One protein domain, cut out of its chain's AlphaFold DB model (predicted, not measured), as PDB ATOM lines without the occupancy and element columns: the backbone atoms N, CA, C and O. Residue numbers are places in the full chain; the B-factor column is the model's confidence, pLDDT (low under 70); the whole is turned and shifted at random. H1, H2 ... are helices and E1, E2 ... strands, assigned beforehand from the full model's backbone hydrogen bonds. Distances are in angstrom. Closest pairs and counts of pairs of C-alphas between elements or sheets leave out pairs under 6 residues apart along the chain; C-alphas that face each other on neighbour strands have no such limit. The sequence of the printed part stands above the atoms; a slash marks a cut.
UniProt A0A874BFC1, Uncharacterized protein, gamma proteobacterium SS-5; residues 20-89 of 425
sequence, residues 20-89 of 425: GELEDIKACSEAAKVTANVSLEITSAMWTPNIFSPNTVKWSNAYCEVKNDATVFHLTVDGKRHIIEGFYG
ATOM      1  N   GLY A  20     138.300 132.025 136.048       75.81
ATOM      2  CA  GLY A  20     137.216 131.841 135.069       75.81
ATOM      3  C   GLY A  20     137.237 130.483 134.355       75.81
ATOM      4  O   GLY A  20     136.189 129.936 134.039       75.81
ATOM      5  N   GLU A  21     138.415 129.881 134.178       86.81
ATOM      6  CA  GLU A  21     138.543 128.518 133.643       86.81
ATOM      7  C   GLU A  21     137.926 127.497 134.611       86.81
ATOM      8  O   GLU A  21     137.177 126.611 134.201       86.81
ATOM      9  N   LEU A  22     138.195 127.638 135.915       89.19
ATOM     10  CA  LEU A  22     137.638 126.741 136.928       89.19
ATOM     11  C   LEU A  22     136.113 126.857 137.034       89.19
ATOM     12  O   LEU A  22     135.441 125.857 137.284       89.19
ATOM     13  N   GLU A  23     135.583 128.068 136.888       92.00
ATOM     14  CA  GLU A  23     134.151 128.352 136.953       92.00
ATOM     15  C   GLU A  23     133.397 127.695 135.788       92.00
ATOM     16  O   GLU A  23     132.455 126.937 136.025       92.00
ATOM     17  N   ASP A  24     133.894 127.853 134.557       94.19
ATOM     18  CA  ASP A  24     133.317 127.220 133.365       94.19
ATOM     19  C   ASP A  24     133.346 125.685 133.452       94.19
ATOM     20  O   ASP A  24     132.356 125.007 133.155       94.19
ATOM     21  N   ILE A  25     134.477 125.110 133.885       94.75
ATOM     22  CA  ILE A  25     134.620 123.653 134.018       94.75
ATOM     23  C   ILE A  25     133.634 123.107 135.059       94.75
ATOM     24  O   ILE A  25     133.009 122.066 134.828       94.75
ATOM     25  N   LYS A  26     133.469 123.801 136.193       94.62
ATOM     26  CA  LYS A  26     132.505 123.414 137.233       94.62
ATOM     27  C   LYS A  26     131.071 123.499 136.728       94.62
ATOM     28  O   LYS A  26     130.346 122.522 136.888       94.62
ATOM     29  N   ALA A  27     130.697 124.590 136.060       95.19
ATOM     30  CA  ALA A  27     129.359 124.759 135.500       95.19
ATOM     31  C   ALA A  27     128.991 123.610 134.543       95.19
ATOM     32  O   ALA A  27     127.919 123.013 134.651       95.19
ATOM     33  N   CYS A  28     129.913 123.223 133.657       95.94
ATOM     34  CA  CYS A  28     129.730 122.080 132.764       95.94
ATOM     35  C   CYS A  28     129.633 120.734 133.496       95.94
ATOM     36  O   CYS A  28     128.798 119.902 133.135       95.94
ATOM     37  N   SER A  29     130.479 120.500 134.505       95.75
ATOM     38  CA  SER A  29     130.465 119.253 135.284       95.75
ATOM     39  C   SER A  29     129.169 119.107 136.088       95.75
ATOM     40  O   SER A  29     128.538 118.048 136.073       95.75
ATOM     41  N   GLU A  30     128.703 120.188 136.716       95.12
ATOM     42  CA  GLU A  30     127.422 120.224 137.426       95.12
ATOM     43  C   GLU A  30     126.244 120.008 136.473       95.12
ATOM     44  O   GLU A  30     125.372 119.181 136.747       95.12
ATOM     45  N   ALA A  31     126.245 120.668 135.312       94.12
ATOM     46  CA  ALA A  31     125.225 120.467 134.292       94.12
ATOM     47  C   ALA A  31     125.198 119.020 133.772       94.12
ATOM     48  O   ALA A  31     124.118 118.446 133.614       94.12
ATOM     49  N   ALA A  32     126.353 118.386 133.552       94.31
ATOM     50  CA  ALA A  32     126.433 116.976 133.163       94.31
ATOM     51  C   ALA A  32     125.908 116.040 134.258       94.31
ATOM     52  O   ALA A  32     125.151 115.109 133.966       94.31
ATOM     53  N   LYS A  33     126.209 116.334 135.524       94.88
ATOM     54  CA  LYS A  33     125.682 115.577 136.661       94.88
ATOM     55  C   LYS A  33     124.161 115.671 136.747       94.88
ATOM     56  O   LYS A  33     123.499 114.658 136.932       94.88
ATOM     57  N   VAL A  34     123.595 116.861 136.571       91.81
ATOM     58  CA  VAL A  34     122.142 117.076 136.660       91.81
ATOM     59  C   VAL A  34     121.402 116.486 135.458       91.81
ATOM     60  O   VAL A  34     120.341 115.889 135.619       91.81
ATOM     61  N   THR A  35     121.940 116.640 134.248       90.75
ATOM     62  CA  THR A  35     121.189 116.355 133.011       90.75
ATOM     63  C   THR A  35     121.489 115.004 132.382       90.75
ATOM     64  O   THR A  35     120.640 114.458 131.672       90.75
ATOM     65  N   ALA A  36     122.688 114.471 132.610       90.62
ATOM     66  CA  ALA A  36     123.137 113.188 132.086       90.62
ATOM     67  C   ALA A  36     123.393 112.157 133.194       90.62
ATOM     68  O   ALA A  36     123.602 110.989 132.882       90.62
ATOM     69  N   ASN A  37     123.343 112.559 134.474       93.38
ATOM     70  CA  ASN A  37     123.750 111.730 135.612       93.38
ATOM     71  C   ASN A  37     125.192 111.205 135.470       93.38
ATOM     72  O   ASN A  37     125.506 110.085 135.872       93.38
ATOM     73  N   VAL A  38     126.066 112.024 134.873       94.06
ATOM     74  CA  VAL A  38     127.481 111.715 134.642       94.06
ATOM     75  C   VAL A  38     128.345 112.684 135.441       94.06
ATOM     76  O   VAL A  38     128.193 113.897 135.328       94.06
ATOM     77  N   SER A  39     129.276 112.145 136.228       93.31
ATOM     78  CA  SER A  39     130.298 112.932 136.923       93.31
ATOM     79  C   SER A  39     131.500 113.139 136.003       93.31
ATOM     80  O   SER A  39     132.156 112.171 135.622       93.31
ATOM     81  N   LEU A  40     131.790 114.392 135.645       94.00
ATOM     82  CA  LEU A  40     132.942 114.754 134.820       94.00
ATOM     83  C   LEU A  40     134.067 115.314 135.697       94.00
ATOM     84  O   LEU A  40     133.894 116.340 136.359       94.00
ATOM     85  N   GLU A  41     135.223 114.650 135.693       92.69
ATOM     86  CA  GLU A  41     136.376 115.038 136.510       92.69
ATOM     87  C   GLU A  41     136.987 116.357 136.020       92.69
ATOM     88  O   GLU A  41     137.399 116.475 134.859       92.69
ATOM     89  N   ILE A  42     137.094 117.338 136.921       91.12
ATOM     90  CA  ILE A  42     137.575 118.701 136.626       91.12
ATOM     91  C   ILE A  42     138.995 118.667 136.047       91.12
ATOM     92  O   ILE A  42     139.295 119.368 135.086       91.12
ATOM     93  N   THR A  43     139.868 117.814 136.586       89.81
ATOM     94  CA  THR A  43     141.283 117.723 136.183       89.81
ATOM     95  C   THR A  43     141.493 117.113 134.800       89.81
ATOM     96  O   THR A  43     142.585 117.214 134.248       89.81
ATOM     97  N   SER A  44     140.470 116.457 134.248       90.75
ATOM     98  CA  SER A  44     140.511 115.851 132.912       90.75
ATOM     99  C   SER A  44     139.936 116.757 131.819       90.75
ATOM    100  O   SER A  44     139.962 116.393 130.643       90.75
ATOM    101  N   ALA A  45     139.428 117.931 132.202       93.25
ATOM    102  CA  ALA A  45     138.828 118.884 131.290       93.25
ATOM    103  C   ALA A  45     139.892 119.640 130.479       93.25
ATOM    104  O   ALA A  45     140.919 120.076 130.999       93.25
ATOM    105  N   MET A  46     139.614 119.844 129.194       93.69
ATOM    106  CA  MET A  46     140.358 120.745 128.321       93.69
ATOM    107  C   MET A  46     139.520 121.995 128.073       93.69
ATOM    108  O   MET A  46     138.517 121.933 127.359       93.69
ATOM    109  N   TRP A  47     139.936 123.120 128.649       94.19
ATOM    110  CA  TRP A  47     139.271 124.408 128.470       94.19
ATOM    111  C   TRP A  47     139.905 125.218 127.334       94.19
ATOM    112  O   TRP A  47     141.109 125.148 127.080       94.19
ATOM    113  N   THR A  48     139.084 125.965 126.601       93.69
ATOM    114  CA  THR A  48     139.509 126.850 125.513       93.69
ATOM    115  C   THR A  48     138.718 128.160 125.585       93.69
ATOM    116  O   THR A  48     137.495 128.117 125.411       93.69
ATOM    117  N   PRO A  49     139.382 129.309 125.819       92.06
ATOM    118  CA  PRO A  49     138.719 130.605 125.837       92.06
ATOM    119  C   PRO A  49     138.313 131.026 124.432       92.06
ATOM    120  O   PRO A  49     139.062 130.809 123.479       92.06
ATOM    121  N   ASN A  50     137.193 131.732 124.320       88.69
ATOM    122  CA  ASN A  50     136.785 132.381 123.082       88.69
ATOM    123  C   ASN A  50     136.346 133.830 123.343       88.69
ATOM    124  O   ASN A  50     135.678 134.128 124.324       88.69
ATOM    125  N   ILE A  51     136.723 134.751 122.449       82.06
ATOM    126  CA  ILE A  51     136.466 136.196 122.627       82.06
ATOM    127  C   ILE A  51     135.062 136.593 122.136       82.06
ATOM    128  O   ILE A  51     134.425 137.466 122.715       82.06
ATOM    129  N   PHE A  52     134.574 135.952 121.069       87.06
ATOM    130  CA  PHE A  52     133.307 136.299 120.400       87.06
ATOM    131  C   PHE A  52     132.281 135.160 120.404       87.06
ATOM    132  O   PHE A  52     131.239 135.251 119.758       87.06
ATOM    133  N   SER A  53     132.580 134.073 121.104       87.44
ATOM    134  CA  SER A  53     131.721 132.899 121.220       87.44
ATOM    135  C   SER A  53     131.848 132.316 122.628       87.44
ATOM    136  O   SER A  53     132.773 132.698 123.344       87.44
ATOM    137  N   PRO A  54     130.954 131.406 123.040       92.44
ATOM    138  CA  PRO A  54     131.087 130.714 124.317       92.44
ATOM    139  C   PRO A  54     132.464 130.049 124.478       92.44
ATOM    140  O   PRO A  54     133.014 129.498 123.517       92.44
ATOM    141  N   ASN A  55     133.008 130.065 125.693       94.00
ATOM    142  CA  ASN A  55     134.161 129.254 126.067       94.00
ATOM    143  C   ASN A  55     133.820 127.774 125.897       94.00
ATOM    144  O   ASN A  55     132.665 127.367 126.002       94.00
ATOM    145  N   THR A  56     134.816 126.952 125.593       95.62
ATOM    146  CA  THR A  56     134.606 125.524 125.342       95.62
ATOM    147  C   THR A  56     135.311 124.685 126.395       95.62
ATOM    148  O   THR A  56     136.490 124.895 126.661       95.62
ATOM    149  N   VAL A  57     134.616 123.678 126.922       96.44
ATOM    150  CA  VAL A  57     135.163 122.665 127.826       96.44
ATOM    151  C   VAL A  57     134.963 121.282 127.217       96.44
ATOM    152  O   VAL A  57     133.851 120.916 126.834       96.44
ATOM    153  N   LYS A  58     136.040 120.504 127.097       96.50
ATOM    154  CA  LYS A  58     136.012 119.161 126.503       96.50
ATOM    155  C   LYS A  58     136.521 118.099 127.464       96.50
ATOM    156  O   LYS A  58     137.522 118.301 128.142       96.50
ATOM    157  N   TRP A  59     135.881 116.940 127.415       97.25
ATOM    158  CA  TRP A  59     136.328 115.676 127.995       97.25
ATOM    159  C   TRP A  59     136.459 114.630 126.889       97.25
ATOM    160  O   TRP A  59     136.082 114.871 125.741       97.25
ATOM    161  N   SER A  60     136.955 113.441 127.231       94.81
ATOM    162  CA  SER A  60     137.021 112.311 126.296       94.81
ATOM    163  C   SER A  60     135.648 111.924 125.733       94.81
ATOM    164  O   SER A  60     135.565 111.503 124.582       94.81
ATOM    165  N   ASN A  61     134.579 112.093 126.516       94.38
ATOM    166  CA  ASN A  61     133.215 111.712 126.149       94.38
ATOM    167  C   ASN A  61     132.188 112.854 126.240       94.38
ATOM    168  O   ASN A  61     130.999 112.621 126.021       94.38
ATOM    169  N   ALA A  62     132.612 114.081 126.551       96.75
ATOM    170  CA  ALA A  62     131.705 115.215 126.696       96.75
ATOM    171  C   ALA A  62     132.245 116.497 126.053       96.75
ATOM    172  O   ALA A  62     133.450 116.735 125.976       96.75
ATOM    173  N   TYR A  63     131.323 117.337 125.601       97.50
ATOM    174  CA  TYR A  63     131.578 118.633 124.988       97.50
ATOM    175  C   TYR A  63     130.610 119.653 125.568       97.50
ATOM    176  O   TYR A  63     129.401 119.417 125.573       97.50
ATOM    177  N   CYS A  64     131.132 120.780 126.032       97.12
ATOM    178  CA  CYS A  64     130.354 121.814 126.681       97.12
ATOM    179  C   CYS A  64     130.774 123.205 126.191       97.12
ATOM    180  O   CYS A  64     131.963 123.481 126.035       97.12
ATOM    181  N   GLU A  65     129.798 124.074 125.956       97.00
ATOM    182  CA  GLU A  65     129.989 125.491 125.652       97.00
ATOM    183  C   GLU A  65     129.391 126.324 126.781       97.00
ATOM    184  O   GLU A  65     128.240 126.097 127.158       97.00
ATOM    185  N   VAL A  66     130.140 127.300 127.288       95.12
ATOM    186  CA  VAL A  66     129.759 128.141 128.431       95.12
ATOM    187  C   VAL A  66     129.896 129.608 128.055       95.12
ATOM    188  O   VAL A  66     130.892 130.014 127.461       95.12
ATOM    189  N   LYS A  67     128.882 130.418 128.348       92.62
ATOM    190  CA  LYS A  67     128.950 131.871 128.157       92.62
ATOM    191  C   LYS A  67     129.797 132.525 129.253       92.62
ATOM    192  O   LYS A  67     130.079 131.925 130.280       92.62
ATOM    193  N   ASN A  68     130.141 133.794 129.053       85.94
ATOM    194  CA  ASN A  68     130.989 134.566 129.971       85.94
ATOM    195  C   ASN A  68     130.412 134.743 131.392       85.94
ATOM    196  O   ASN A  68     131.127 135.195 132.277       85.94
ATOM    197  N   ASP A  69     129.132 134.435 131.601       86.56
ATOM    198  CA  ASP A  69     128.431 134.445 132.890       86.56
ATOM    199  C   ASP A  69     128.315 133.039 133.513       86.56
ATOM    200  O   ASP A  69     127.428 132.796 134.329       86.56
ATOM    201  N   ALA A  70     129.172 132.103 133.091       87.06
ATOM    202  CA  ALA A  70     129.177 130.699 133.495       87.06
ATOM    203  C   ALA A  70     127.894 129.915 133.134       87.06
ATOM    204  O   ALA A  70     127.680 128.798 133.614       87.06
ATOM    205  N   THR A  71     127.029 130.444 132.258       91.38
ATOM    206  CA  THR A  71     125.832 129.714 131.814       91.38
ATOM    207  C   THR A  71     126.168 128.705 130.717       91.38
ATOM    208  O   THR A  71     126.726 129.042 129.668       91.38
ATOM    209  N   VAL A  72     125.804 127.438 130.936       94.94
ATOM    210  CA  VAL A  72     126.019 126.370 129.951       94.94
ATOM    211  C   VAL A  72     125.068 126.560 128.773       94.94
ATOM    212  O   VAL A  72     123.850 126.448 128.901       94.94
ATOM    213  N   PHE A  73     125.636 126.836 127.606       94.06
ATOM    214  CA  PHE A  73     124.910 127.074 126.367       94.06
ATOM    215  C   PHE A  73     124.696 125.784 125.577       94.06
ATOM    216  O   PHE A  73     123.581 125.517 125.133       94.06
ATOM    217  N   HIS A  74     125.724 124.944 125.458       96.00
ATOM    218  CA  HIS A  74     125.618 123.613 124.862       96.00
ATOM    219  C   HIS A  74     126.248 122.567 125.761       96.00
ATOM    220  O   HIS A  74     127.304 122.799 126.334       96.00
ATOM    221  N   LEU A  75     125.624 121.394 125.841       96.44
ATOM    222  CA  LEU A  75     126.204 120.237 126.508       96.44
ATOM    223  C   LEU A  75     125.858 118.962 125.751       96.44
ATOM    224  O   LEU A  75     124.686 118.648 125.527       96.44
ATOM    225  N   THR A  76     126.894 118.213 125.399       95.88
ATOM    226  CA  THR A  76     126.815 116.880 124.807       95.88
ATOM    227  C   THR A  76     127.609 115.914 125.671       95.88
ATOM    228  O   THR A  76     128.766 116.186 125.968       95.88
ATOM    229  N   VAL A  77     127.008 114.789 126.047       95.88
ATOM    230  CA  VAL A  77     127.660 113.702 126.795       95.88
ATOM    231  C   VAL A  77     127.351 112.405 126.057       95.88
ATOM    232  O   VAL A  77     126.208 112.189 125.655       95.88
ATOM    233  N   ASP A  78     128.372 111.594 125.785       94.69
ATOM    234  CA  ASP A  78     128.264 110.321 125.057       94.69
ATOM    235  C   ASP A  78     127.534 110.457 123.701       94.69
ATOM    236  O   ASP A  78     126.738 109.614 123.291       94.69
ATOM    237  N   GLY A  79     127.767 111.575 123.003       91.50
ATOM    238  CA  GLY A  79     127.140 111.890 121.712       91.50
ATOM    239  C   GLY A  79     125.678 112.353 121.790       91.50
ATOM    240  O   GLY A  79     125.097 112.710 120.762       91.50
ATOM    241  N   LYS A  80     125.072 112.409 122.984       92.38
ATOM    242  CA  LYS A  80     123.704 112.894 123.200       92.38
ATOM    243  C   LYS A  80     123.708 114.349 123.657       92.38
ATOM    244  O   LYS A  80     124.422 114.716 124.583       92.38
ATOM    245  N   ARG A  81     122.878 115.192 123.032       92.06
ATOM    246  CA  ARG A  81     122.704 116.600 123.433       92.06
ATOM    247  C   ARG A  81     121.755 116.707 124.626       92.06
ATOM    248  O   ARG A  81     120.582 116.354 124.504       92.06
ATOM    249  N   HIS A  82     122.263 117.218 125.740       91.50
ATOM    250  CA  HIS A  82     121.520 117.432 126.983       91.50
ATOM    251  C   HIS A  82     121.142 118.900 127.193       91.50
ATOM    252  O   HIS A  82     120.070 119.167 127.730       91.50
ATOM    253  N   ILE A  83     121.970 119.840 126.722       92.81
ATOM    254  CA  ILE A  83     121.660 121.277 126.721       92.81
ATOM    255  C   ILE A  83     121.853 121.837 125.308       92.81
ATOM    256  O   ILE A  83     122.864 121.557 124.662       92.81
ATOM    257  N   ILE A  84     120.857 122.580 124.817       89.88
ATOM    258  CA  ILE A  84     120.809 123.170 123.473       89.88
ATOM    259  C   ILE A  84     120.422 124.642 123.604       89.88
ATOM    260  O   ILE A  84     119.305 124.937 124.011       89.88
ATOM    261  N   GLU A  85     121.323 125.552 123.246       89.88
ATOM    262  CA  GLU A  85     121.176 127.006 123.371       89.88
ATOM    263  C   GLU A  85     120.708 127.477 124.765       89.88
ATOM    264  O   GLU A  85     119.938 128.425 124.890       89.88
ATOM    265  N   GLY A  86     121.164 126.806 125.826       88.88
ATOM    266  CA  GLY A  86     120.774 127.069 127.218       88.88
ATOM    267  C   GLY A  86     119.506 126.344 127.685       88.88
ATOM    268  O   GLY A  86     119.148 126.435 128.855       88.88
ATOM    269  N   PHE A  87     118.836 125.583 126.812       90.88
ATOM    270  CA  PHE A  87     117.648 124.798 127.160       90.88
ATOM    271  C   PHE A  87     117.987 123.340 127.447       90.88
ATOM    272  O   PHE A  87     118.782 122.728 126.737       90.88
ATOM    273  N   TYR A  88     117.312 122.752 128.435       87.56
ATOM    274  CA  TYR A  88     117.437 121.343 128.815       87.56
ATOM    275  C   TYR A  88     116.822 120.404 127.760       87.56
ATOM    276  O   TYR A  88     115.712 119.889 127.898       87.56
ATOM    277  N   GLY A  89     117.566 120.193 126.678       81.50
ATOM    278  CA  GLY A  89     117.219 119.312 125.573       81.50
ATOM    279  C   GLY A  89     116.267 119.932 124.545       81.50
ATOM    280  O   GLY A  89     115.746 121.037 124.691       81.50
TER     281      GLY A  89
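AT A GLANCE: This is residues 20 to 89 of the 425 residues of an uncharacterized protein of gamma proteobacterium SS-5 (UniProt A0A874BFC1). A single helix, H1, lies slantwise over one face of a twisted sheet of five strands, like a bar laid over a small slab; the other face of the sheet has no named helix on it. The strands are E1 to E5, joined by hairpins into a plain back-and-forth row, a meander, each strand the antiparallel neighbour of the one before. The printed part has 70 residues, with one named helix followed along the chain by five named strands; the sheet's order is E1, E2, E3, E4, E5, all antiparallel. The class is mixed, helices and strands, in two layers, H1 being on one face of the sheet. The whole is compact, with a radius of gyration of the C-alphas of 10.5 A, and rounded, spanning 29 by 26 by 17 A.

HOW THE PARTS SIT: The printed part begins with H1, residues 20 to 36, and the sheet that follows is made of E1, residues 46 to 48, E2, residues 55 to 58, E3, residues 62 to 66, E4, residues 72 to 77, and E5, residues 80 to 83. H1 is on the sheet, at a height over the sheet of 8.4 A. On the local plane its line stands at 57 degrees to that of E2, only just slantwise to the strands. It lies over E2 and E4, with 4 of its C-alphas falling on each, and only just over E3 and E5, with 3 on each. The closest C-alphas of H1 and E3 are those of Cys 28 and Cys 64, 6.1 A apart; those of H1 and E5 are Thr 35 and His 82, also 6.1 A apart. In the backbone of H1 every O i to N i+4 pair is within hydrogen-bond range. E1 and E2 are a hairpin, antiparallel at 161 degrees, with N 46 and O 58 within hydrogen-bond range at 2.8 A. E2 and E3 are a hairpin at 167 degrees, with N 57 and O 64 at 2.8 A. E3 and E4 are a hairpin at 179 degrees, with N 63 and O 76 at 2.8 A; the C-alphas of Ala 62 and Val 77 face each other at 4.3 A. E4 and E5 are a hairpin at 160 degrees, with N 82 and O 75 at 2.8 A. E1 and E5 are the edge strands, and they are apart. From edge to edge the strands' lines turn by 52 degrees.

IN THESE COORDINATES: H1 begins at C-alpha 20, at (137.216, 131.841, 135.069), and ends at C-alpha 36, at (123.137, 113.188, 132.086), 23.6 A from first to last C-alpha. E1 measures 6.8 A in the same way, and E2 10.3 A. E3 and E4 are each 13.2 A long; E4, with 6 residues, is the longest strand by residues. E5, 9.3 A long, ends at C-alpha 83, at (121.660, 121.277, 126.721). Residues 84 to 89 follow it.

THE WHOLE: The two C-alphas farthest apart are those of Asn 37 and Ile 51, at 30.5 A, and the first and last printed C-alphas, those of Gly 20 and Gly 89, are 25.4 A apart. The printed part has no cut. No link is long: those from E2 to E3, E3 to E4 and E4 to E5 are tight, and those from H1 to E1, 9 residues, and E1 to E2, 6 residues, are short. The mean pLDDT of the printed part is 92.3, and no printed residue is under 70.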